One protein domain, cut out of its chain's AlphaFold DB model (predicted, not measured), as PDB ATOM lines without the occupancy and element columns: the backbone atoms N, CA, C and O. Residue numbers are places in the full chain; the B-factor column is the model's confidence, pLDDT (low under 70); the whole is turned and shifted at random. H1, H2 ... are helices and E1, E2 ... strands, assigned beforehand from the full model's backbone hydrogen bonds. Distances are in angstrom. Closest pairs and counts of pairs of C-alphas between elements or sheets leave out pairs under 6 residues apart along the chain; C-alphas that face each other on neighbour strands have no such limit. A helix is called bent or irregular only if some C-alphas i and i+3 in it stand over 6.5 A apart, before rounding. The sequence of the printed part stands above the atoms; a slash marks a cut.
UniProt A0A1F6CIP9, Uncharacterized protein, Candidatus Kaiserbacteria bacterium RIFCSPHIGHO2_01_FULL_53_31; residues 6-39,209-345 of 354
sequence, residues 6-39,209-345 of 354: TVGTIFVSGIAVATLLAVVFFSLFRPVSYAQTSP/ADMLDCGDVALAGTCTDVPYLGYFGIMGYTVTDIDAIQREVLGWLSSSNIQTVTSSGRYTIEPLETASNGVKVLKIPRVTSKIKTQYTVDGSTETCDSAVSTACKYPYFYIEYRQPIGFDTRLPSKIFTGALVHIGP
ATOM      1  N   THR A   6       1.810  -6.437  26.341       29.77
ATOM      2  CA  THR A   6       2.594  -7.168  27.344       29.77
ATOM      3  C   THR A   6       4.118  -6.995  27.186       29.77
ATOM      4  O   THR A   6       4.679  -7.379  26.163       29.77
ATOM      5  N   VAL A   7       4.765  -6.548  28.277       33.69
ATOM      6  CA  VAL A   7       6.212  -6.579  28.632       33.69
ATOM      7  C   VAL A   7       7.161  -5.619  27.885       33.69
ATOM      8  O   VAL A   7       6.961  -5.315  26.715       33.69
ATOM      9  N   GLY A   8       8.224  -5.180  28.587       35.22
ATOM     10  CA  GLY A   8       9.254  -4.167  28.259       35.22
ATOM     11  C   GLY A   8      10.062  -4.327  26.964       35.22
ATOM     12  O   GLY A   8      11.130  -3.744  26.814       35.22
ATOM     13  N   THR A   9       9.559  -5.091  26.003       33.75
ATOM     14  CA  THR A   9       9.920  -4.967  24.598       33.75
ATOM     15  C   THR A   9       8.648  -4.762  23.782       33.75
ATOM     16  O   THR A   9       7.944  -5.724  23.473       33.75
ATOM     17  N   ILE A  10       8.367  -3.522  23.389       39.84
ATOM     18  CA  ILE A  10       7.209  -3.197  22.554       39.84
ATOM     19  C   ILE A  10       7.553  -3.531  21.103       39.84
ATOM     20  O   ILE A  10       8.551  -3.052  20.559       39.84
ATOM     21  N   PHE A  11       6.728  -4.366  20.470       31.86
ATOM     22  CA  PHE A  11       6.785  -4.579  19.028       31.86
ATOM     23  C   PHE A  11       5.919  -3.529  18.339       31.86
ATOM     24  O   PHE A  11       4.695  -3.550  18.457       31.86
ATOM     25  N   VAL A  12       6.554  -2.610  17.616       40.81
ATOM     26  CA  VAL A  12       5.849  -1.670  16.741       40.81
ATOM     27  C   VAL A  12       5.844  -2.276  15.342       40.81
ATOM     28  O   VAL A  12       6.898  -2.379  14.710       40.81
ATOM     29  N   SER A  13       4.675  -2.709  14.863       29.30
ATOM     30  CA  SER A  13       4.494  -3.261  13.516       29.30
ATOM     31  C   SER A  13       3.768  -2.275  12.602       29.30
ATOM     32  O   SER A  13       2.589  -1.997  12.785       29.30
ATOM     33  N   GLY A  14       4.440  -1.784  11.570       32.06
ATOM     34  CA  GLY A  14       3.843  -0.941  10.543       32.06
ATOM     35  C   GLY A  14       4.691  -0.960   9.280       32.06
ATOM     36  O   GLY A  14       5.685  -0.244   9.177       32.06
ATOM     37  N   ILE A  15       4.292  -1.782   8.310       27.50
ATOM     38  CA  ILE A  15       4.677  -1.601   6.910       27.50
ATOM     39  C   ILE A  15       3.562  -0.783   6.274       27.50
ATOM     40  O   ILE A  15       2.382  -1.045   6.485       27.50
ATOM     41  N   ALA A  16       3.938   0.223   5.494       33.38
ATOM     42  CA  ALA A  16       3.010   1.039   4.736       33.38
ATOM     43  C   ALA A  16       2.385   0.265   3.563       33.38
ATOM     44  O   ALA A  16       2.693   0.565   2.415       33.38
ATOM     45  N   VAL A  17       1.517  -0.700   3.862       24.83
ATOM     46  CA  VAL A  17       0.450  -1.244   3.014       24.83
ATOM     47  C   VAL A  17      -0.613  -1.771   3.981       24.83
ATOM     48  O   VAL A  17      -0.278  -2.464   4.931       24.83
ATOM     49  N   ALA A  18      -1.864  -1.372   3.762       31.20
ATOM     50  CA  ALA A  18      -3.066  -1.749   4.502       31.20
ATOM     51  C   ALA A  18      -2.959  -3.007   5.394       31.20
ATOM     52  O   ALA A  18      -2.778  -4.101   4.873       31.20
ATOM     53  N   THR A  19      -3.174  -2.814   6.704       28.92
ATOM     54  CA  THR A  19      -3.840  -3.675   7.718       28.92
ATOM     55  C   THR A  19      -3.097  -3.770   9.062       28.92
ATOM     56  O   THR A  19      -1.996  -4.289   9.164       28.92
ATOM     57  N   LEU A  20      -3.791  -3.254  10.088       25.05
ATOM     58  CA  LEU A  20      -3.667  -3.454  11.539       25.05
ATOM     59  C   LEU A  20      -2.289  -3.312  12.216       25.05
ATOM     60  O   LEU A  20      -1.475  -4.230  12.253       25.05
ATOM     61  N   LEU A  21      -2.158  -2.228  12.985       32.25
ATOM     62  CA  LEU A  21      -1.472  -2.275  14.274       32.25
ATOM     63  C   LEU A  21      -2.374  -3.087  15.227       32.25
ATOM     64  O   LEU A  21      -3.457  -2.628  15.593       32.25
ATOM     65  N   ALA A  22      -1.985  -4.308  15.592       27.00
ATOM     66  CA  ALA A  22      -2.715  -5.086  16.592       27.00
ATOM     67  C   ALA A  22      -2.384  -4.561  17.997       27.00
ATOM     68  O   ALA A  22      -1.574  -5.142  18.714       27.00
ATOM     69  N   VAL A  23      -3.020  -3.455  18.393       33.91
ATOM     70  CA  VAL A  23      -3.098  -3.052  19.800       33.91
ATOM     71  C   VAL A  23      -4.545  -3.171  20.245       33.91
ATOM     72  O   VAL A  23      -5.434  -2.478  19.757       33.91
ATOM     73  N   VAL A  24      -4.806  -4.149  21.107       25.58
ATOM     74  CA  VAL A  24      -6.164  -4.559  21.455       25.58
ATOM     75  C   VAL A  24      -6.679  -3.685  22.598       25.58
ATOM     76  O   VAL A  24      -6.458  -4.014  23.747       25.58
ATOM     77  N   PHE A  25      -7.447  -2.641  22.267       26.55
ATOM     78  CA  PHE A  25      -8.213  -1.756  23.167       26.55
ATOM     79  C   PHE A  25      -7.422  -0.787  24.069       26.55
ATOM     80  O   PHE A  25      -6.752  -1.188  25.016       26.55
ATOM     81  N   PHE A  26      -7.662   0.510  23.861       39.16
ATOM     82  CA  PHE A  26      -7.069   1.627  24.600       39.16
ATOM     83  C   PHE A  26      -8.078   2.351  25.497       39.16
ATOM     84  O   PHE A  26      -9.278   2.353  25.230       39.16
ATOM     85  N   SER A  27      -7.564   3.002  26.536       29.95
ATOM     86  CA  SER A  27      -8.111   4.269  27.036       29.95
ATOM     87  C   SER A  27      -7.021   5.294  26.721       29.95
ATOM     88  O   SER A  27      -5.883   5.059  27.123       29.95
ATOM     89  N   LEU A  28      -7.322   6.315  25.918       38.25
ATOM     90  CA  LEU A  28      -6.347   7.330  25.509       38.25
ATOM     91  C   LEU A  28      -6.493   8.544  26.415       38.25
ATOM     92  O   LEU A  28      -7.622   8.973  26.650       38.25
ATOM     93  N   PHE A  29      -5.373   9.097  26.876       38.59
ATOM     94  CA  PHE A  29      -5.364  10.330  27.657       38.59
ATOM     95  C   PHE A  29      -4.741  11.494  26.874       38.59
ATOM     96  O   PHE A  29      -3.940  11.266  25.956       38.59
ATOM     97  N   ARG A  30      -5.162  12.729  27.177       40.44
ATOM     98  CA  ARG A  30      -4.792  13.971  26.475       40.44
ATOM     99  C   ARG A  30      -4.394  15.068  27.456       40.44
ATOM    100  O   ARG A  30      -4.990  15.134  28.514       40.44
ATOM    101  N   PRO A  31      -3.517  16.004  27.079       36.16
ATOM    102  CA  PRO A  31      -3.362  17.255  27.813       36.16
ATOM    103  C   PRO A  31      -4.168  18.426  27.216       36.16
ATOM    104  O   PRO A  31      -4.227  18.590  25.985       36.16
ATOM    105  N   VAL A  32      -4.717  19.290  28.078       37.69
ATOM    106  CA  VAL A  32      -5.363  20.569  27.708       37.69
ATOM    107  C   VAL A  32      -4.367  21.729  27.791       37.69
ATOM    108  O   VAL A  32      -3.669  21.862  28.777       37.69
ATOM    109  N   SER A  33      -4.296  22.536  26.724       36.88
ATOM    110  CA  SER A  33      -3.632  23.854  26.571       36.88
ATOM    111  C   SER A  33      -2.365  24.161  27.400       36.88
ATOM    112  O   SER A  33      -2.432  24.398  28.599       36.88
ATOM    113  N   TYR A  34      -1.232  24.318  26.703       39.53
ATOM    114  CA  TYR A  34       0.060  24.748  27.253       39.53
ATOM    115  C   TYR A  34       0.373  26.189  26.846       39.53
ATOM    116  O   TYR A  34       0.320  26.506  25.654       39.53
ATOM    117  N   ALA A  35       0.784  27.030  27.795       32.25
ATOM    118  CA  ALA A  35       1.413  28.313  27.502       32.25
ATOM    119  C   ALA A  35       2.944  28.171  27.571       32.25
ATOM    120  O   ALA A  35       3.481  27.707  28.567       32.25
ATOM    121  N   GLN A  36       3.620  28.625  26.508       34.88
ATOM    122  CA  GLN A  36       5.080  28.705  26.342       34.88
ATOM    123  C   GLN A  36       5.858  27.377  26.280       34.88
ATOM    124  O   GLN A  36       5.539  26.371  26.896       34.88
ATOM    125  N   THR A  37       6.935  27.400  25.488       34.22
ATOM    126  CA  THR A  37       8.061  26.470  25.613       34.22
ATOM    127  C   THR A  37       8.542  26.546  27.057       34.22
ATOM    128  O   THR A  37       9.117  27.572  27.431       34.22
ATOM    129  N   SER A  38       8.264  25.531  27.875       42.38
ATOM    130  CA  SER A  38       8.712  25.560  29.263       42.38
ATOM    131  C   SER A  38      10.234  25.374  29.285       42.38
ATOM    132  O   SER A  38      10.724  24.382  28.734       42.38
ATOM    133  N   PRO A  39      11.022  26.332  29.813       50.78
ATOM    134  CA  PRO A  39      12.394  26.029  30.202       50.78
ATOM    135  C   PRO A  39      12.353  24.888  31.225       50.78
ATOM    136  O   PRO A  39      11.392  24.807  31.985       50.78
ATOM    137  N   ALA A 209      -4.931  16.235  32.519       85.25
ATOM    138  CA  ALA A 209      -4.934  14.989  31.782       85.25
ATOM    139  C   ALA A 209      -6.387  14.512  31.623       85.25
ATOM    140  O   ALA A 209      -7.052  14.115  32.583       85.25
ATOM    141  N   ASP A 210      -6.858  14.516  30.388       80.81
ATOM    142  CA  ASP A 210      -8.221  14.195  29.989       80.81
ATOM    143  C   ASP A 210      -8.278  12.808  29.366       80.81
ATOM    144  O   ASP A 210      -7.252  12.256  28.978       80.81
ATOM    145  N   MET A 211      -9.468  12.228  29.238       80.12
ATOM    146  CA  MET A 211      -9.681  11.008  28.458       80.12
ATOM    147  C   MET A 211     -10.267  11.360  27.098       80.12
ATOM    148  O   MET A 211     -11.252  12.082  27.018       80.12
ATOM    149  N   LEU A 212      -9.735  10.766  26.033       76.81
ATOM    150  CA  LEU A 212     -10.404  10.768  24.738       76.81
ATOM    151  C   LEU A 212     -11.255   9.503  24.602       76.81
ATOM    152  O   LEU A 212     -10.721   8.400  24.444       76.81
ATOM    153  N   ASP A 213     -12.576   9.660  24.655       79.81
ATOM    154  CA  ASP A 213     -13.525   8.562  24.494       79.81
ATOM    155  C   ASP A 213     -14.052   8.496  23.061       79.81
ATOM    156  O   ASP A 213     -14.864   9.316  22.650       79.81
ATOM    157  N   CYS A 214     -13.605   7.502  22.299       77.06
ATOM    158  CA  CYS A 214     -14.114   7.221  20.955       77.06
ATOM    159  C   CYS A 214     -15.092   6.025  20.945       77.06
ATOM    160  O   CYS A 214     -15.319   5.411  19.901       77.06
ATOM    161  N   GLY A 215     -15.639   5.631  22.102       80.50
ATOM    162  CA  GLY A 215     -16.504   4.464  22.245       80.50
ATOM    163  C   GLY A 215     -15.750   3.140  22.067       80.50
ATOM    164  O   GLY A 215     -14.737   2.881  22.721       80.50
ATOM    165  N   ASP A 216     -16.253   2.276  21.182       79.00
ATOM    166  CA  ASP A 216     -15.699   0.934  20.941       79.00
ATOM    167  C   ASP A 216     -14.563   0.906  19.901       79.00
ATOM    168  O   ASP A 216     -14.030  -0.161  19.582       79.00
ATOM    169  N   VAL A 217     -14.172   2.066  19.365       70.81
ATOM    170  CA  VAL A 217     -13.059   2.188  18.417       70.81
ATOM    171  C   VAL A 217     -11.851   2.855  19.067       70.81
ATOM    172  O   VAL A 217     -11.973   3.695  19.948       70.81
ATOM    173  N   ALA A 218     -10.653   2.469  18.626       65.44
ATOM    174  CA  ALA A 218      -9.411   2.899  19.261       65.44
ATOM    175  C   ALA A 218      -9.124   4.407  19.109       65.44
ATOM    176  O   ALA A 218      -8.615   4.998  20.052       65.44
ATOM    177  N   LEU A 219      -9.412   5.002  17.938       70.31
ATOM    178  CA  LEU A 219      -9.223   6.432  17.634       70.31
ATOM    179  C   LEU A 219      -9.817   6.779  16.255       70.31
ATOM    180  O   LEU A 219      -9.090   6.939  15.274       70.31
ATOM    181  N   ALA A 220     -11.144   6.793  16.140       67.31
ATOM    182  CA  ALA A 220     -11.831   7.045  14.875       67.31
ATOM    183  C   ALA A 220     -13.249   7.576  15.106       67.31
ATOM    184  O   ALA A 220     -13.817   7.387  16.176       67.31
ATOM    185  N   GLY A 221     -13.836   8.182  14.070       72.62
ATOM    186  CA  GLY A 221     -15.209   8.679  14.122       72.62
ATOM    187  C   GLY A 221     -15.350   9.900  15.029       72.62
ATOM    188  O   GLY A 221     -14.548  10.833  14.945       72.62
ATOM    189  N   THR A 222     -16.387   9.889  15.864       77.19
ATOM    190  CA  THR A 222     -16.632  10.930  16.865       77.19
ATOM    191  C   THR A 222     -16.061  10.475  18.194       77.19
ATOM    192  O   THR A 222     -16.443   9.424  18.705       77.19
ATOM    193  N   CYS A 223     -15.174  11.289  18.743       78.00
ATOM    194  CA  CYS A 223     -14.662  11.136  20.085       78.00
ATOM    195  C   CYS A 223     -15.164  12.295  20.952       78.00
ATOM    196  O   CYS A 223     -15.424  13.393  20.455       78.00
ATOM    197  N   THR A 224     -15.276  12.051  22.247       78.88
ATOM    198  CA  THR A 224     -15.581  13.065  23.253       78.88
ATOM    199  C   THR A 224     -14.353  13.261  24.116       78.88
ATOM    200  O   THR A 224     -13.750  12.285  24.574       78.88
ATOM    201  N   ASP A 225     -13.966  14.516  24.298       77.06
ATOM    202  CA  ASP A 225     -12.979  14.864  25.303       77.06
ATOM    203  C   ASP A 225     -13.658  14.866  26.671       77.06
ATOM    204  O   ASP A 225     -14.711  15.480  26.854       77.06
ATOM    205  N   VAL A 226     -13.110  14.106  27.616       75.00
ATOM    206  CA  VAL A 226     -13.661  14.021  28.964       75.00
ATOM    207  C   VAL A 226     -12.626  14.540  29.955       75.00
ATOM    208  O   VAL A 226     -11.699  13.793  30.308       75.00
ATOM    209  N   PRO A 227     -12.795  15.794  30.417       71.94
ATOM    210  CA  PRO A 227     -11.868  16.432  31.332       71.94
ATOM    211  C   PRO A 227     -11.615  15.627  32.599       71.94
ATOM    212  O   PRO A 227     -12.531  14.982  33.118       71.94
ATOM    213  N   TYR A 228     -10.381  15.677  33.101       69.12
ATOM    214  CA  TYR A 228      -9.941  15.018  34.343       69.12
ATOM    215  C   TYR A 228     -10.053  13.488  34.364       69.12
ATOM    216  O   TYR A 228      -9.784  12.858  35.387       69.12
ATOM    217  N   LEU A 229     -10.438  12.845  33.258       77.44
ATOM    218  CA  LEU A 229     -10.503  11.385  33.190       77.44
ATOM    219  C   LEU A 229      -9.195  10.742  32.724       77.44
ATOM    220  O   LEU A 229      -9.181   9.560  32.392       77.44
ATOM    221  N   GLY A 230      -8.083  11.477  32.798       77.62
ATOM    222  CA  GLY A 230      -6.718  10.968  32.921       77.62
ATOM    223  C   GLY A 230      -6.546  10.035  34.118       77.62
ATOM    224  O   GLY A 230      -6.012  10.435  35.145       77.62
ATOM    225  N   TYR A 231      -7.001   8.784  34.020       78.88
ATOM    226  CA  TYR A 231      -7.112   7.881  35.177       78.88
ATOM    227  C   TYR A 231      -5.794   7.511  35.866       78.88
ATOM    228  O   TYR A 231      -5.843   6.869  36.912       78.88
ATOM    229  N   PHE A 232      -4.643   7.806  35.259       84.06
ATOM    230  CA  PHE A 232      -3.340   7.303  35.708       84.06
ATOM    231  C   PHE A 232      -2.308   8.411  35.943       84.06
ATOM    232  O   PHE A 232      -1.111   8.133  35.983       84.06
ATOM    233  N   GLY A 233      -2.752   9.658  36.090       88.62
ATOM    234  CA  GLY A 233      -1.871  10.783  36.382       88.62
ATOM    235  C   GLY A 233      -2.519  11.790  37.318       88.62
ATOM    236  O   GLY A 233      -3.745  11.929  37.326       88.62
ATOM    237  N   ILE A 234      -1.686  12.505  38.083       92.25
ATOM    238  CA  ILE A 234      -2.161  13.498  39.055       92.25
ATOM    239  C   ILE A 234      -2.998  14.603  38.435       92.25
ATOM    240  O   ILE A 234      -3.963  15.046  39.046       92.25
ATOM    241  N   MET A 235      -2.675  14.996  37.204       90.12
ATOM    242  CA  MET A 235      -3.399  16.029  36.470       90.12
ATOM    243  C   MET A 235      -4.752  15.549  35.928       90.12
ATOM    244  O   MET A 235      -5.460  16.317  35.287       90.12
ATOM    245  N   GLY A 236      -5.103  14.280  36.138       87.25
ATOM    246  CA  GLY A 236      -6.408  13.724  35.815       87.25
ATOM    247  C   GLY A 236      -7.164  13.346  37.084       87.25
ATOM    248  O   GLY A 236      -7.604  14.213  37.833       87.25
ATOM    249  N   TYR A 237      -7.331  12.042  37.316       79.88
ATOM    250  CA  TYR A 237      -8.288  11.533  38.306       79.88
ATOM    251  C   TYR A 237      -7.663  11.089  39.643       79.88
ATOM    252  O   TYR A 237      -8.363  11.023  40.654       79.88
ATOM    253  N   THR A 238      -6.378  10.719  39.681       77.19
ATOM    254  CA  THR A 238      -5.793   9.927  40.791       77.19
ATOM    255  C   THR A 238      -4.559  10.563  41.428       77.19
ATOM    256  O   THR A 238      -3.888  11.359  40.795       77.19
ATOM    257  N   VAL A 239      -4.199  10.176  42.663       74.75
ATOM    258  CA  VAL A 239      -2.927  10.559  43.331       74.75
ATOM    259  C   VAL A 239      -1.750   9.712  42.830       74.75
ATOM    260  O   VAL A 239      -1.199   8.897  43.565       74.75
ATOM    261  N   THR A 240      -1.416   9.807  41.551       90.62
ATOM    262  CA  THR A 240      -0.389   8.951  40.927       90.62
ATOM    263  C   THR A 240       0.608   9.783  40.149       90.62
ATOM    264  O   THR A 240       0.392  10.976  39.941       90.62
ATOM    265  N   ASP A 241       1.690   9.163  39.694       93.94
ATOM    266  CA  ASP A 241       2.767   9.879  39.023       93.94
ATOM    267  C   ASP A 241       2.301  10.647  37.777       93.94
ATOM    268  O   ASP A 241       1.389  10.227  37.056       93.94
ATOM    269  N   ILE A 242       2.980  11.766  37.521       93.94
ATOM    270  CA  ILE A 242       2.877  12.604  36.325       93.94
ATOM    271  C   ILE A 242       3.231  11.761  35.099       93.94
ATOM    272  O   ILE A 242       4.260  11.075  35.082       93.94
ATOM    273  N   ASP A 243       2.382  11.836  34.073       91.19
ATOM    274  CA  ASP A 243       2.544  11.063  32.844       91.19
ATOM    275  C   ASP A 243       3.740  11.530  31.992       91.19
ATOM    276  O   ASP A 243       4.315  12.607  32.174       91.19
ATOM    277  N   ALA A 244       4.130  10.702  31.030       91.44
ATOM    278  CA  ALA A 244       5.259  10.943  30.145       91.44
ATOM    279  C   ALA A 244       5.168  12.245  29.340       91.44
ATOM    280  O   ALA A 244       6.205  12.863  29.089       91.44
ATOM    281  N   ILE A 245       3.970  12.654  28.903       89.50
ATOM    282  CA  ILE A 245       3.812  13.891  28.131       89.50
ATOM    283  C   ILE A 245       4.120  15.073  29.042       89.50
ATOM    284  O   ILE A 245       4.902  15.948  28.680       89.50
ATOM    285  N   GLN A 246       3.539  15.073  30.234       90.19
ATOM    286  CA  GLN A 246       3.698  16.140  31.211       90.19
ATOM    287  C   GLN A 246       5.137  16.222  31.731       90.19
ATOM    288  O   GLN A 246       5.687  17.316  31.841       90.19
ATOM    289  N   ARG A 247       5.818  15.085  31.935       92.81
ATOM    290  CA  ARG A 247       7.255  15.086  32.261       92.81
ATOM    291  C   ARG A 247       8.136  15.577  31.106       92.81
ATOM    292  O   ARG A 247       9.162  16.197  31.378       92.81
ATOM    293  N   GLU A 248       7.782  15.324  29.839       91.06
ATOM    294  CA  GLU A 248       8.480  15.949  28.697       91.06
ATOM    295  C   GLU A 248       8.242  17.465  28.679       91.06
ATOM    296  O   GLU A 248       9.194  18.217  28.489       91.06
ATOM    297  N   VAL A 249       7.006  17.920  28.916       86.50
ATOM    298  CA  VAL A 249       6.652  19.350  28.947       86.50
ATOM    299  C   VAL A 249       7.417  20.102  30.033       86.50
ATOM    300  O   VAL A 249       7.877  21.208  29.778       86.50
ATOM    301  N   LEU A 250       7.605  19.496  31.206       89.12
ATOM    302  CA  LEU A 250       8.376  20.081  32.308       89.12
ATOM    303  C   LEU A 250       9.900  19.972  32.134       89.12
ATOM    304  O   LEU A 250      10.650  20.494  32.959       89.12
ATOM    305  N   GLY A 251      10.376  19.273  31.097       89.31
ATOM    306  CA  GLY A 251      11.805  19.033  30.876       89.31
ATOM    307  C   GLY A 251      12.427  18.005  31.832       89.31
ATOM    308  O   GLY A 251      13.646  17.918  31.963       89.31
ATOM    309  N   TRP A 252      11.620  17.190  32.518       92.50
ATOM    310  CA  TRP A 252      12.112  16.172  33.463       92.50
ATOM    311  C   TRP A 252      12.569  14.874  32.789       92.50
ATOM    312  O   TRP A 252      13.254  14.039  33.399       92.50
ATOM    313  N   LEU A 253      12.222  14.712  31.512       91.25
ATOM    314  CA  LEU A 253      12.771  13.690  30.631       91.25
ATOM    315  C   LEU A 253      13.889  14.293  29.782       91.25
ATOM    316  O   LEU A 253      13.661  15.183  28.967       91.25
ATOM    317  N   SER A 254      15.100  13.759  29.933       88.62
ATOM    318  CA  SER A 254      16.203  14.122  29.044       88.62
ATOM    319  C   SER A 254      15.938  13.621  27.621       88.62
ATOM    320  O   SER A 254      15.182  12.670  27.411       88.62
ATOM    321  N   SER A 255      16.649  14.171  26.634       88.38
ATOM    322  CA  SER A 255      16.574  13.684  25.249       88.38
ATOM    323  C   SER A 255      16.900  12.190  25.115       88.38
ATOM    324  O   SER A 255      16.339  11.522  24.256       88.38
ATOM    325  N   SER A 256      17.751  11.639  25.991       90.25
ATOM    326  CA  SER A 256      18.061  10.201  26.023       90.25
ATOM    327  C   SER A 256      16.907   9.331  26.536       90.25
ATOM    328  O   SER A 256      16.811   8.158  26.178       90.25
ATOM    329  N   ASN A 257      15.990   9.905  27.323       94.88
ATOM    330  CA  ASN A 257      14.808   9.204  27.814       94.88
ATOM    331  C   ASN A 257      13.697   9.109  26.756       94.88
ATOM    332  O   ASN A 257      12.740   8.357  26.953       94.88
ATOM    333  N   ILE A 258      13.808   9.840  25.645       94.25
ATOM    334  CA  ILE A 258      12.764   9.954  24.627       94.25
ATOM    335  C   ILE A 258      13.284   9.392  23.304       94.25
ATOM    336  O   ILE A 258      14.208   9.930  22.700       94.25
ATOM    337  N   GLN A 259      12.651   8.331  22.807       93.62
ATOM    338  CA  GLN A 259      12.990   7.737  21.517       93.62
ATOM    339  C   GLN A 259      11.866   7.948  20.502       93.62
ATOM    340  O   GLN A 259      10.786   7.368  20.615       93.62
ATOM    341  N   THR A 260      12.136   8.725  19.452       91.12
ATOM    342  CA  THR A 260      11.224   8.825  18.305       91.12
ATOM    343  C   THR A 260      11.344   7.583  17.425       91.12
ATOM    344  O   THR A 260      12.418   7.257  16.918       91.12
ATOM    345  N   VAL A 261      10.227   6.895  17.214       88.25
ATOM    346  CA  VAL A 261      10.141   5.629  16.485       88.25
ATOM    347  C   VAL A 261       9.568   5.873  15.092       88.25
ATOM    348  O   VAL A 261       8.395   6.199  14.935       88.25
ATOM    349  N   THR A 262      10.395   5.685  14.064       84.81
ATOM    350  CA  THR A 262      10.020   5.897  12.650       84.81
ATOM    351  C   THR A 262      10.026   4.619  11.815       84.81
ATOM    352  O   THR A 262       9.644   4.639  10.647       84.81
ATOM    353  N   SER A 263      10.464   3.501  12.395       80.69
ATOM    354  CA  SER A 263      10.576   2.208  11.721       80.69
ATOM    355  C   SER A 263      10.009   1.093  12.590       80.69
ATOM    356  O   SER A 263      10.046   1.163  13.820       80.69
ATOM    357  N   SER A 264       9.498   0.044  11.948       81.38
ATOM    358  CA  SER A 264       9.054  -1.153  12.665       81.38
ATOM    359  C   SER A 264      10.221  -1.807  13.397       81.38
ATOM    360  O   SER A 264      11.333  -1.860  12.870       81.38
ATOM    361  N   GLY A 265       9.969  -2.337  14.589       81.75
ATOM    362  CA  GLY A 265      11.027  -2.939  15.386       81.75
ATOM    363  C   GLY A 265      10.599  -3.324  16.793       81.75
ATOM    364  O   GLY A 265       9.457  -3.119  17.208       81.75
ATOM    365  N   ARG A 266      11.559  -3.905  17.511       84.50
ATOM    366  CA  ARG A 266      11.474  -4.169  18.946       84.50
ATOM    367  C   ARG A 266      12.182  -3.042  19.684       84.50
ATOM    368  O   ARG A 266      13.359  -2.803  19.433       84.50
ATOM    369  N   TYR A 267      11.465  -2.396  20.593       85.50
ATOM    370  CA  TYR A 267      11.966  -1.282  21.390       85.50
ATOM    371  C   TYR A 267      11.890  -1.635  22.866       85.50
ATOM    372  O   TYR A 267      10.879  -2.173  23.310       85.50
ATOM    373  N   THR A 268      12.952  -1.340  23.609       88.31
ATOM    374  CA  THR A 268      12.978  -1.522  25.063       88.31
ATOM    375  C   THR A 268      12.697  -0.185  25.719       88.31
ATOM    376  O   THR A 268      13.330   0.804  25.358       88.31
ATOM    377  N   ILE A 269      11.764  -0.173  26.665       91.06
ATOM    378  CA  ILE A 269      11.513   0.975  27.531       91.06
ATOM    379  C   ILE A 269      11.594   0.550  28.986       91.06
ATOM    380  O   ILE A 269      11.230  -0.571  29.346       91.06
ATOM    381  N   GLU A 270      12.090   1.452  29.811       94.50
ATOM    382  CA  GLU A 270      12.197   1.286  31.248       94.50
ATOM    383  C   GLU A 270      11.011   1.934  31.970       94.50
ATOM    384  O   GLU A 270      10.371   2.825  31.406       94.50
ATOM    385  N   PRO A 271      10.737   1.532  33.225       94.69
ATOM    386  CA  PRO A 271       9.686   2.143  34.027       94.69
ATOM    387  C   PRO A 271       9.879   3.653  34.168       94.69
ATOM    388  O   PRO A 271      11.005   4.105  34.432       94.69
ATOM    389  N   LEU A 272       8.793   4.410  34.012       95.12
ATOM    390  CA  LEU A 272       8.770   5.870  34.116       95.12
ATOM    391  C   LEU A 272       9.152   6.352  35.522       95.12
ATOM    392  O   LEU A 272       9.703   7.425  35.673       95.12
ATOM    393  N   GLU A 273       8.941   5.548  36.555       95.19
ATOM    394  CA  GLU A 273       9.187   5.930  37.949       95.19
ATOM    395  C   GLU A 273      10.687   5.890  38.305       95.19
ATOM    396  O   GLU A 273      11.121   6.392  39.338       95.19
ATOM    397  N   THR A 274      11.524   5.279  37.456       93.56
ATOM    398  CA  THR A 274      12.940   5.031  37.774       93.56
ATOM    399  C   THR A 274      13.875   6.052  37.133       93.56
ATOM    400  O   THR A 274      13.913   6.204  35.913       93.56
ATOM    401  N   ALA A 275      14.713   6.705  37.938       92.50
ATOM    402  CA  ALA A 275      15.725   7.633  37.442       92.50
ATOM    403  C   ALA A 275      16.860   6.885  36.714       92.50
ATOM    404  O   ALA A 275      17.688   6.220  37.338       92.50
ATOM    405  N   SER A 276      16.922   7.003  35.389       92.25
ATOM    406  CA  SER A 276      18.009   6.450  34.572       92.25
ATOM    407  C   SER A 276      18.195   7.249  33.274       92.25
ATOM    408  O   SER A 276      17.409   8.148  32.962       92.25
ATOM    409  N   ASN A 277      19.217   6.885  32.495       88.38
ATOM    410  CA  ASN A 277      19.425   7.379  31.126       88.38
ATOM    411  C   ASN A 277      18.784   6.466  30.063       88.38
ATOM    412  O   ASN A 277      18.978   6.680  28.869       88.38
ATOM    413  N   GLY A 278      18.074   5.413  30.480       92.44
ATOM    414  CA  GLY A 278      17.372   4.514  29.573       92.44
ATOM    415  C   GLY A 278      16.141   5.175  28.958       92.44
ATOM    416  O   GLY A 278      15.614   6.166  29.473       92.44
ATOM    417  N   VAL A 279      15.665   4.611  27.851       94.69
ATOM    418  CA  VAL A 279      14.454   5.096  27.179       94.69
ATOM    419  C   VAL A 279      13.254   4.900  28.107       94.69
ATOM    420  O   VAL A 279      12.995   3.786  28.552       94.69
ATOM    421  N   LYS A 280      12.517   5.975  28.389       94.94
ATOM    422  CA  LYS A 280      11.280   5.982  29.189       94.94
ATOM    423  C   LYS A 280      10.035   6.098  28.320       94.94
ATOM    424  O   LYS A 280       8.979   5.584  28.673       94.94
ATOM    425  N   VAL A 281      10.174   6.770  27.177       94.19
ATOM    426  CA  VAL A 281       9.062   7.127  26.300       94.19
ATOM    427  C   VAL A 281       9.405   6.799  24.857       94.19
ATOM    428  O   VAL A 281      10.440   7.230  24.343       94.19
ATOM    429  N   LEU A 282       8.505   6.091  24.173       93.12
ATOM    430  CA  LEU A 282       8.519   6.023  22.711       93.12
ATOM    431  C   LEU A 282       7.551   7.058  22.146       93.12
ATOM    432  O   LEU A 282       6.367   7.034  22.475       93.12
ATOM    433  N   LYS A 283       8.034   7.915  21.245       90.62
ATOM    434  CA  LYS A 283       7.198   8.827  20.456       90.62
ATOM    435  C   LYS A 283       7.015   8.258  19.060       90.62
ATOM    436  O   LYS A 283       7.964   8.185  18.284       90.62
ATOM    437  N   ILE A 284       5.796   7.853  18.723       85.94
ATOM    438  CA  ILE A 284       5.462   7.294  17.409       85.94
ATOM    439  C   ILE A 284       4.628   8.332  16.650       85.94
ATOM    440  O   ILE A 284       3.528   8.652  17.105       85.94
ATOM    441  N   PRO A 285       5.089   8.857  15.500       80.94
ATOM    442  CA  PRO A 285       4.272   9.738  14.674       80.94
ATOM    443  C   PRO A 285       2.946   9.062  14.295       80.94
ATOM    444  O   PRO A 285       2.934   7.974  13.718       80.94
ATOM    445  N   ARG A 286       1.819   9.716  14.594       75.44
ATOM    446  CA  ARG A 286       0.460   9.265  14.230       75.44
ATOM    447  C   ARG A 286       0.182   9.394  12.736       75.44
ATOM    448  O   ARG A 286      -0.706   8.737  12.201       75.44
ATOM    449  N   VAL A 287       0.952  10.245  12.076       65.00
ATOM    450  CA  VAL A 287       0.805  10.630  10.678       65.00
ATOM    451  C   VAL A 287       2.111  10.393   9.944       65.00
ATOM    452  O   VAL A 287       3.148  10.960  10.274       65.00
ATOM    453  N   THR A 288       2.052   9.566   8.908       56.50
ATOM    454  CA  THR A 288       3.101   9.469   7.887       56.50
ATOM    455  C   THR A 288       2.561  10.054   6.587       56.50
ATOM    456  O   THR A 288       1.362  10.298   6.470       56.50
ATOM    457  N   SER A 289       3.398  10.208   5.560       50.28
ATOM    458  CA  SER A 289       2.978  10.630   4.210       50.28
ATOM    459  C   SER A 289       1.883   9.755   3.558       50.28
ATOM    460  O   SER A 289       1.465  10.033   2.438       50.28
ATOM    461  N   LYS A 290       1.416   8.694   4.234       48.09
ATOM    462  CA  LYS A 290       0.441   7.708   3.752       48.09
ATOM    463  C   LYS A 290      -0.774   7.500   4.669       48.09
ATOM    464  O   LYS A 290      -1.687   6.785   4.266       48.09
ATOM    465  N   ILE A 291      -0.806   8.081   5.873       54.12
ATOM    466  CA  ILE A 291      -1.904   7.903   6.838       54.12
ATOM    467  C   ILE A 291      -2.483   9.275   7.161       54.12
ATOM    468  O   ILE A 291      -1.793  10.105   7.742       54.12
ATOM    469  N   LYS A 292      -3.750   9.489   6.791       57.84
ATOM    470  CA  LYS A 292      -4.554  10.619   7.257       57.84
ATOM    471  C   LYS A 292      -5.464  10.114   8.370       57.84
ATOM    472  O   LYS A 292      -6.245   9.197   8.126       57.84
ATOM    473  N   THR A 293      -5.371  10.679   9.569       61.62
ATOM    474  CA  THR A 293      -6.367  10.431  10.623       61.62
ATOM    475  C   THR A 293      -7.253  11.653  10.745       61.62
ATOM    476  O   THR A 293      -6.762  12.743  11.032       61.62
ATOM    477  N   GLN A 294      -8.550  11.451  10.526       64.56
ATOM    478  CA  GLN A 294      -9.582  12.452  10.745       64.56
ATOM    479  C   GLN A 294     -10.555  11.912  11.790       64.56
ATOM    480  O   GLN A 294     -11.086  10.811  11.633       64.56
ATOM    481  N   TYR A 295     -10.763  12.671  12.857       64.06
ATOM    482  CA  TYR A 295     -11.775  12.400  13.874       64.06
ATOM    483  C   TYR A 295     -12.334  13.726  14.374       64.06
ATOM    484  O   TYR A 295     -11.692  14.772  14.259       64.06
ATOM    485  N   THR A 296     -13.552  13.689  14.891       62.50
ATOM    486  CA  THR A 296     -14.201  14.865  15.466       62.50
ATOM    487  C   THR A 296     -14.128  14.767  16.978       62.50
ATOM    488  O   THR A 296     -14.505  13.740  17.529       62.50
ATOM    489  N   VAL A 297     -13.651  15.824  17.628       63.72
ATOM    490  CA  VAL A 297     -13.648  15.996  19.082       63.72
ATOM    491  C   VAL A 297     -14.552  17.172  19.403       63.72
ATOM    492  O   VAL A 297     -14.307  18.270  18.908       63.72
ATOM    493  N   ASP A 298     -15.614  16.940  20.169       68.38
ATOM    494  CA  ASP A 298     -16.541  17.984  20.638       68.38
ATOM    495  C   ASP A 298     -17.012  18.938  19.523       68.38
ATOM    496  O   ASP A 298     -17.065  20.158  19.665       68.38
ATOM    497  N   GLY A 299     -17.313  18.371  18.352       65.88
ATOM    498  CA  GLY A 299     -17.760  19.113  17.168       65.88
ATOM    499  C   GLY A 299     -16.642  19.730  16.316       65.88
ATOM    500  O   GLY A 299     -16.906  20.139  15.187       65.88
ATOM    501  N   SER A 300     -15.392  19.727  16.785       66.50
ATOM    502  CA  SER A 300     -14.218  20.182  16.034       66.50
ATOM    503  C   SER A 300     -13.540  19.017  15.317       66.50
ATOM    504  O   SER A 300     -13.194  18.007  15.921       66.50
ATOM    505  N   THR A 301     -13.344  19.128  14.004       69.69
ATOM    506  CA  THR A 301     -12.663  18.079  13.230       69.69
ATOM    507  C   THR A 301     -11.152  18.259  13.313       69.69
ATOM    508  O   THR A 301     -10.610  19.212  12.760       69.69
ATOM    509  N   GLU A 302     -10.464  17.310  13.942       65.00
ATOM    510  CA  GLU A 302      -9.008  17.222  13.908       65.00
ATOM    511  C   GLU A 302      -8.588  16.471  12.642       65.00
ATOM    512  O   GLU A 302      -8.953  15.312  12.433       65.00
ATOM    513  N   THR A 303      -7.825  17.144  11.777       64.44
ATOM    514  CA  THR A 303      -7.243  16.532  10.577       64.44
ATOM    515  C   THR A 303      -5.738  16.454  10.749       64.44
ATOM    516  O   THR A 303      -5.046  17.466  10.719       64.44
ATOM    517  N   CYS A 304      -5.229  15.237  10.890       62.53
ATOM    518  CA  CYS A 304      -3.801  14.977  10.849       62.53
ATOM    519  C   CYS A 304      -3.473  14.372   9.480       62.53
ATOM    520  O   CYS A 304      -3.799  13.216   9.203       62.53
ATOM    521  N   ASP A 305      -2.846  15.165   8.617       56.97
ATOM    522  CA  ASP A 305      -2.481  14.820   7.239       56.97
ATOM    523  C   ASP A 305      -0.960  14.756   6.995       56.97
ATOM    524  O   ASP A 305      -0.529  14.184   5.992       56.97
ATOM    525  N   SER A 306      -0.138  15.277   7.917       56.44
ATOM    526  CA  SER A 306       1.312  15.050   7.979       56.44
ATOM    527  C   SER A 306       1.855  15.263   9.401       56.44
ATOM    528  O   SER A 306       1.268  16.017  10.172       56.44
ATOM    529  N   ALA A 307       3.001  14.655   9.744       49.59
ATOM    530  CA  ALA A 307       3.672  14.815  11.049       49.59
ATOM    531  C   ALA A 307       4.062  16.257  11.412       49.59
ATOM    532  O   ALA A 307       4.423  16.515  12.558       49.59
ATOM    533  N   VAL A 308       4.004  17.177  10.448       50.69
ATOM    534  CA  VAL A 308       4.416  18.578  10.589       50.69
ATOM    535  C   VAL A 308       3.249  19.531  10.302       50.69
ATOM    536  O   VAL A 308       3.451  20.742  10.260       50.69
ATOM    537  N   SER A 309       2.020  19.036  10.081       53.28
ATOM    538  CA  SER A 309       0.910  19.961   9.865       53.28
ATOM    539  C   SER A 309       0.522  20.622  11.179       53.28
ATOM    540  O   SER A 309       0.221  19.966  12.173       53.28
ATOM    541  N   THR A 310       0.484  21.952  11.162       53.88
ATOM    542  CA  THR A 310      -0.056  22.785  12.245       53.88
ATOM    543  C   THR A 310      -1.540  22.509  12.516       53.88
ATOM    544  O   THR A 310      -2.072  22.962  13.522       53.88
ATOM    545  N   ALA A 311      -2.203  21.739  11.643       56.81
ATOM    546  CA  ALA A 311      -3.563  21.240  11.814       56.81
ATOM    547  C   ALA A 311      -3.662  20.032  12.771       56.81
ATOM    548  O   ALA A 311      -4.738  19.774  13.310       56.81
ATOM    549  N   CYS A 312      -2.567  19.294  13.007       65.00
ATOM    550  CA  CYS A 312      -2.569  18.154  13.917       65.00
ATOM    551  C   CYS A 312      -2.140  18.575  15.326       65.00
ATOM    552  O   CYS A 312      -0.952  18.618  15.643       65.00
ATOM    553  N   LYS A 313      -3.125  18.835  16.192       67.00
ATOM    554  CA  LYS A 313      -2.896  19.232  17.592       67.00
ATOM    555  C   LYS A 313      -2.069  18.204  18.380       67.00
ATOM    556  O   LYS A 313      -1.262  18.581  19.224       67.00
ATOM    557  N   TYR A 314      -2.224  16.912  18.064       76.00
ATOM    558  CA  TYR A 314      -1.535  15.810  18.746       76.00
ATOM    559  C   TYR A 314      -0.897  14.839  17.738       76.00
ATOM    560  O   TYR A 314      -1.495  13.808  17.424       76.00
ATOM    561  N   PRO A 315       0.290  15.138  17.185       75.94
ATOM    562  CA  PRO A 315       0.867  14.362  16.090       75.94
ATOM    563  C   PRO A 315       1.535  13.048  16.508       75.94
ATOM    564  O   PRO A 315       1.952  12.295  15.627       75.94
ATOM    565  N   TYR A 316       1.623  12.729  17.804       80.88
ATOM    566  CA  TYR A 316       2.346  11.551  18.292       80.88
ATOM    567  C   TYR A 316       1.507  10.690  19.233       80.88
ATOM    568  O   TYR A 316       0.709  11.192  20.024       80.88
ATOM    569  N   PHE A 317       1.728   9.380  19.149       85.56
ATOM    570  CA  PHE A 317       1.489   8.476  20.259       85.56
ATOM    571  C   PHE A 317       2.699   8.511  21.180       85.56
ATOM    572  O   PHE A 317       3.837   8.426  20.715       85.56
ATOM    573  N   TYR A 318       2.430   8.587  22.472       89.38
ATOM    574  CA  TYR A 318       3.403   8.457  23.541       89.38
ATOM    575  C   TYR A 318       3.185   7.115  24.202       89.38
ATOM    576  O   TYR A 318       2.077   6.835  24.653       89.38
ATOM    577  N   ILE A 319       4.221   6.285  24.231       91.06
ATOM    578  CA  ILE A 319       4.173   4.984  24.884       91.06
ATOM    579  C   ILE A 319       5.045   5.041  26.129       91.06
ATOM    580  O   ILE A 319       6.249   5.267  26.010       91.06
ATOM    581  N   GLU A 320       4.441   4.812  27.290       91.88
ATOM    582  CA  GLU A 320       5.130   4.751  28.580       91.88
ATOM    583  C   GLU A 320       4.909   3.394  29.248       91.88
ATOM    584  O   GLU A 320       3.926   2.693  28.988       91.88
ATOM    585  N   TYR A 321       5.829   3.022  30.128       91.69
ATOM    586  CA  TYR A 321       5.732   1.816  30.935       91.69
ATOM    587  C   TYR A 321       5.733   2.209  32.404       91.69
ATOM    588  O   TYR A 321       6.662   2.869  32.858       91.69
ATOM    589  N   ARG A 322       4.681   1.817  33.121       91.62
ATOM    590  CA  ARG A 322       4.490   2.141  34.537       91.62
ATOM    591  C   ARG A 322       4.738   0.919  35.403       91.62
ATOM    592  O   ARG A 322       4.439  -0.204  34.979       91.62
ATOM    593  N   GLN A 323       5.257   1.110  36.607       93.44
ATOM    594  CA  GLN A 323       5.467   0.064  37.615       93.44
ATOM    595  C   GLN A 323       4.966   0.524  38.992       93.44
ATOM    596  O   GLN A 323       4.915   1.721  39.238       93.44
ATOM    597  N   PRO A 324       4.603  -0.398  39.910       94.38
ATOM    598  CA  PRO A 324       4.101  -0.054  41.245       94.38
ATOM    599  C   PRO A 324       5.239   0.435  42.154       94.38
ATOM    600  O   PRO A 324       5.617  -0.231  43.118       94.38
ATOM    601  N   ILE A 325       5.824   1.575  41.812       94.75
ATOM    602  CA  ILE A 325       6.931   2.223  42.508       94.75
ATOM    603  C   ILE A 325       6.405   3.569  43.002       94.75
ATOM    604  O   ILE A 325       5.685   4.245  42.278       94.75
ATOM    605  N   GLY A 326       6.707   3.912  44.254       94.50
ATOM    606  CA  GLY A 326       6.324   5.201  44.826       94.50
ATOM    607  C   GLY A 326       4.818   5.485  44.779       94.50
ATOM    608  O   GLY A 326       4.023   4.674  45.280       94.50
ATOM    609  N   PHE A 327       4.412   6.613  44.192       94.75
ATOM    610  CA  PHE A 327       3.003   7.035  44.140       94.75
ATOM    611  C   PHE A 327       2.138   6.146  43.237       94.75
ATOM    612  O   PHE A 327       0.920   6.070  43.413       94.75
ATOM    613  N   ASP A 328       2.755   5.354  42.362       94.12
ATOM    614  CA  ASP A 328       2.044   4.411  41.503       94.12
ATOM    615  C   ASP A 328       1.662   3.101  42.184       94.12
ATOM    616  O   ASP A 328       0.876   2.331  41.637       94.12
ATOM    617  N   THR A 329       2.126   2.841  43.408       92.88
ATOM    618  CA  THR A 329       1.796   1.615  44.168       92.88
ATOM    619  C   THR A 329       0.292   1.360  44.344       92.88
ATOM    620  O   THR A 329      -0.115   0.225  44.605       92.88
ATOM    621  N   ARG A 330      -0.545   2.392  44.183       84.19
ATOM    622  CA  ARG A 330      -2.008   2.339  44.329       84.19
ATOM    623  C   ARG A 330      -2.754   2.074  43.022       84.19
ATOM    624  O   ARG A 330      -3.962   1.826  43.054       84.19
ATOM    625  N   LEU A 331      -2.069   2.114  41.876       86.19
ATOM    626  CA  LEU A 331      -2.699   1.829  40.593       86.19
ATOM    627  C   LEU A 331      -3.143   0.356  40.511       86.19
ATOM    628  O   LEU A 331      -2.479  -0.542  41.038       86.19
ATOM    629  N   PRO A 332      -4.258   0.061  39.815       86.50
ATOM    630  CA  PRO A 332      -4.696  -1.313  39.610       86.50
ATOM    631  C   PRO A 332      -3.610  -2.155  38.933       86.50
ATOM    632  O   PRO A 332      -3.087  -1.767  37.893       86.50
ATOM    633  N   SER A 333      -3.352  -3.365  39.437       87.06
ATOM    634  CA  SER A 333      -2.255  -4.228  38.960       87.06
ATOM    635  C   SER A 333      -2.248  -4.496  37.450       87.06
ATOM    636  O   SER A 333      -1.190  -4.691  36.857       87.06
ATOM    637  N   LYS A 334      -3.426  -4.459  36.809       83.38
ATOM    638  CA  LYS A 334      -3.569  -4.556  35.350       83.38
ATOM    639  C   LYS A 334      -2.706  -3.524  34.614       83.38
ATOM    640  O   LYS A 334      -2.145  -3.872  33.582       83.38
ATOM    641  N   ILE A 335      -2.554  -2.310  35.147       84.00
ATOM    642  CA  ILE A 335      -1.800  -1.217  34.517       84.00
ATOM    643  C   ILE A 335      -0.338  -1.609  34.287       84.00
ATOM    644  O   ILE A 335       0.202  -1.356  33.218       84.00
ATOM    645  N   PHE A 336       0.257  -2.357  35.214       85.50
ATOM    646  CA  PHE A 336       1.667  -2.755  35.156       85.50
ATOM    647  C   PHE A 336       1.948  -3.953  34.245       85.50
ATOM    648  O   PHE A 336       3.102  -4.340  34.062       85.50
ATOM    649  N   THR A 337       0.904  -4.575  33.683       82.06
ATOM    650  CA  THR A 337       1.064  -5.727  32.781       82.06
ATOM    651  C   THR A 337       1.480  -5.321  31.370       82.06
ATOM    652  O   THR A 337       1.710  -6.190  30.526       82.06
ATOM    653  N   GLY A 338       1.624  -4.019  31.110       82.00
ATOM    654  CA  GLY A 338       2.073  -3.530  29.826       82.00
ATOM    655  C   GLY A 338       2.231  -2.020  29.733       82.00
ATOM    656  O   GLY A 338       2.450  -1.361  30.743       82.00
ATOM    657  N   ALA A 339       2.168  -1.488  28.514       85.69
ATOM    658  CA  ALA A 339       2.392  -0.068  28.254       85.69
ATOM    659  C   ALA A 339       1.094   0.751  28.210       85.69
ATOM    660  O   ALA A 339       0.071   0.288  27.689       85.69
ATOM    661  N   LEU A 340       1.167   1.985  28.708       85.38
ATOM    662  CA  LEU A 340       0.143   3.007  28.532       85.38
ATOM    663  C   LEU A 340       0.419   3.801  27.258       85.38
ATOM    664  O   LEU A 340       1.568   3.961  26.843       85.38
ATOM    665  N   VAL A 341      -0.657   4.268  26.625       83.50
ATOM    666  CA  VAL A 341      -0.584   5.021  25.375       83.50
ATOM    667  C   VAL A 341      -1.376   6.302  25.499       83.50
ATOM    668  O   VAL A 341      -2.573   6.280  25.783       83.50
ATOM    669  N   HIS A 342      -0.697   7.400  25.212       84.00
ATOM    670  CA  HIS A 342      -1.259   8.740  25.209       84.00
ATOM    671  C   HIS A 342      -1.186   9.334  23.808       84.00
ATOM    672  O   HIS A 342      -0.364   8.915  22.985       84.00
ATOM    673  N   ILE A 343      -2.031  10.323  23.528       79.69
ATOM    674  CA  ILE A 343      -1.863  11.183  22.353       79.69
ATOM    675  C   ILE A 343      -1.369  12.546  22.823       79.69
ATOM    676  O   ILE A 343      -1.935  13.147  23.731       79.69
ATOM    677  N   GLY A 344      -0.287  13.023  22.220       76.25
ATOM    678  CA  GLY A 344       0.426  14.189  22.727       76.25
ATOM    679  C   GLY A 344       0.998  15.080  21.628       76.25
ATOM    680  O   GLY A 344       0.995  14.698  20.449       76.25
ATOM    681  N   PRO A 345       1.460  16.285  22.006       69.94
ATOM    682  CA  PRO A 345       2.105  17.229  21.098       69.94
ATOM    683  C   PRO A 345       3.434  16.679  20.542       69.94
ATOM    684  O   PRO A 345       3.890  15.600  20.897       69.94
TER     685      PRO A 345
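AT A GLANCE: This is residues 6 to 39 and 209 to 345 of the 354 residues of an uncharacterized protein of Candidatus Kaiserbacteria bacterium RIFCSPHIGHO2_01_FULL_53_31 (UniProt A0A1F6CIP9). A five-stranded sheet, curled like part of a barrel, and a strongly twisted four-stranded sheet come together at their edge strands E2 and E11, with E10 and E11 in the middle of the domain. The short helix H1 packs on one face of the four-stranded sheet; across that sheet from H1 is a separate pair of strands, E1 and E6, while H2 and H3 lie toward one end, on neither sheet. The printed part has 171 residues, with three named helices and eleven named strands in the order E1 E2 E3 E4 H1 E5 E6 E7 E8 E9 E10 H2 H3 E11; the class is mixed, helices and strands, with under half of the residues in named elements. The larger sheet, E2 E3 E4 E8 E9, and the smaller, E5 E7 E10 E11, are both mixed. The whole is compact and rounded, with a radius of gyration of the C-alphas of 15.5 A and spans of 39 by 35 by 34 A.

HOW THE PARTS SIT: The largest sheet runs, strand beside strand, E2, residues 28 to 31, E3, residues 209 to 213, E4, residues 221 to 226, E8, residues 293 to 297, and E9, residues 300 to 304. It is strongly twisted, and the way across it turns by 135 degrees. E2 and E3 are antiparallel, with N 210 and O 30 at 2.7 A. E3 and E4 form a hairpin, with N 213 and O 224 at 2.9 A. E4 and E8 are parallel, with N 223 and O 296 at 2.8 A. The pairing of E4 is staggered: residues 221 to 223 pair with E8 and residues 224 to 226 with E3. E8 and E9 form a hairpin, with N 302 and O 295 at 2.8 A. The second sheet runs E5, residues 258 to 260, E7, residues 281 to 285, E10, residues 316 to 321, and E11, residues 338 to 344. E5 and E7 are parallel, with N 259 and O 281 at 2.9 A. E7 and E10 are antiparallel, with N 317 and O 284 at 2.8 A, and so are E10 and E11, with N 318 and O 342 at 2.9 A. Between the two sheets, the closest C-alphas of E2 and E11, those of Phe 29 and His 342, are 5.0 A apart. H1, residues 244 to 249, is on the second sheet at a height of 9.2 A; its closest C-alpha pair with E10 is Ala 244 and Glu 320, 6.4 A. It only grazes the larger sheet, with residues 245 to 246. E1, residues 9 to 12, and E6, residues 265 to 268, are antiparallel, with N 10 and O 267 at 2.9 A. E6 and E7 are only just apart, at 8.2 A. H2, residues 326 to 330, and H3, residues 333 to 337, are apart. Every O i to N i+4 pair is within hydrogen-bond range in H1; the counts are 0 of 1 in H2 and H3, whose O i to N i+3 counts are 1 of 2 and 2 of 2.

IN THESE COORDINATES: E1 begins at C-alpha 9, (9.920, -4.967, 24.598). From first to last C-alpha, E11 measures 19.2 A, E10 16.3 A, E4 15.8 A, E3 13.0 A and E7 12.8 A. H1 measures 8.6 A and begins at C-alpha 244, (5.259, 10.943, 30.145). H2 is irregular, only just: C-alphas 327 and 330 are 6.9 A apart. E11 ends at C-alpha 344, (0.426, 14.189, 22.727).

THE WHOLE: The two C-alphas farthest apart, those of Val 17 and Gly 326, are 42.7 A apart. Residues 40 to 208 are not printed, and C-alphas 39 and 209 are 20.6 A apart across the cut. The long links are E1 to E2, E4 to H1, E6 to E7 and E9 to E10. The mean pLDDT of the printed part is 71.2; 65 residues are under 70, among them residues 6 to 39 and 287 to 313.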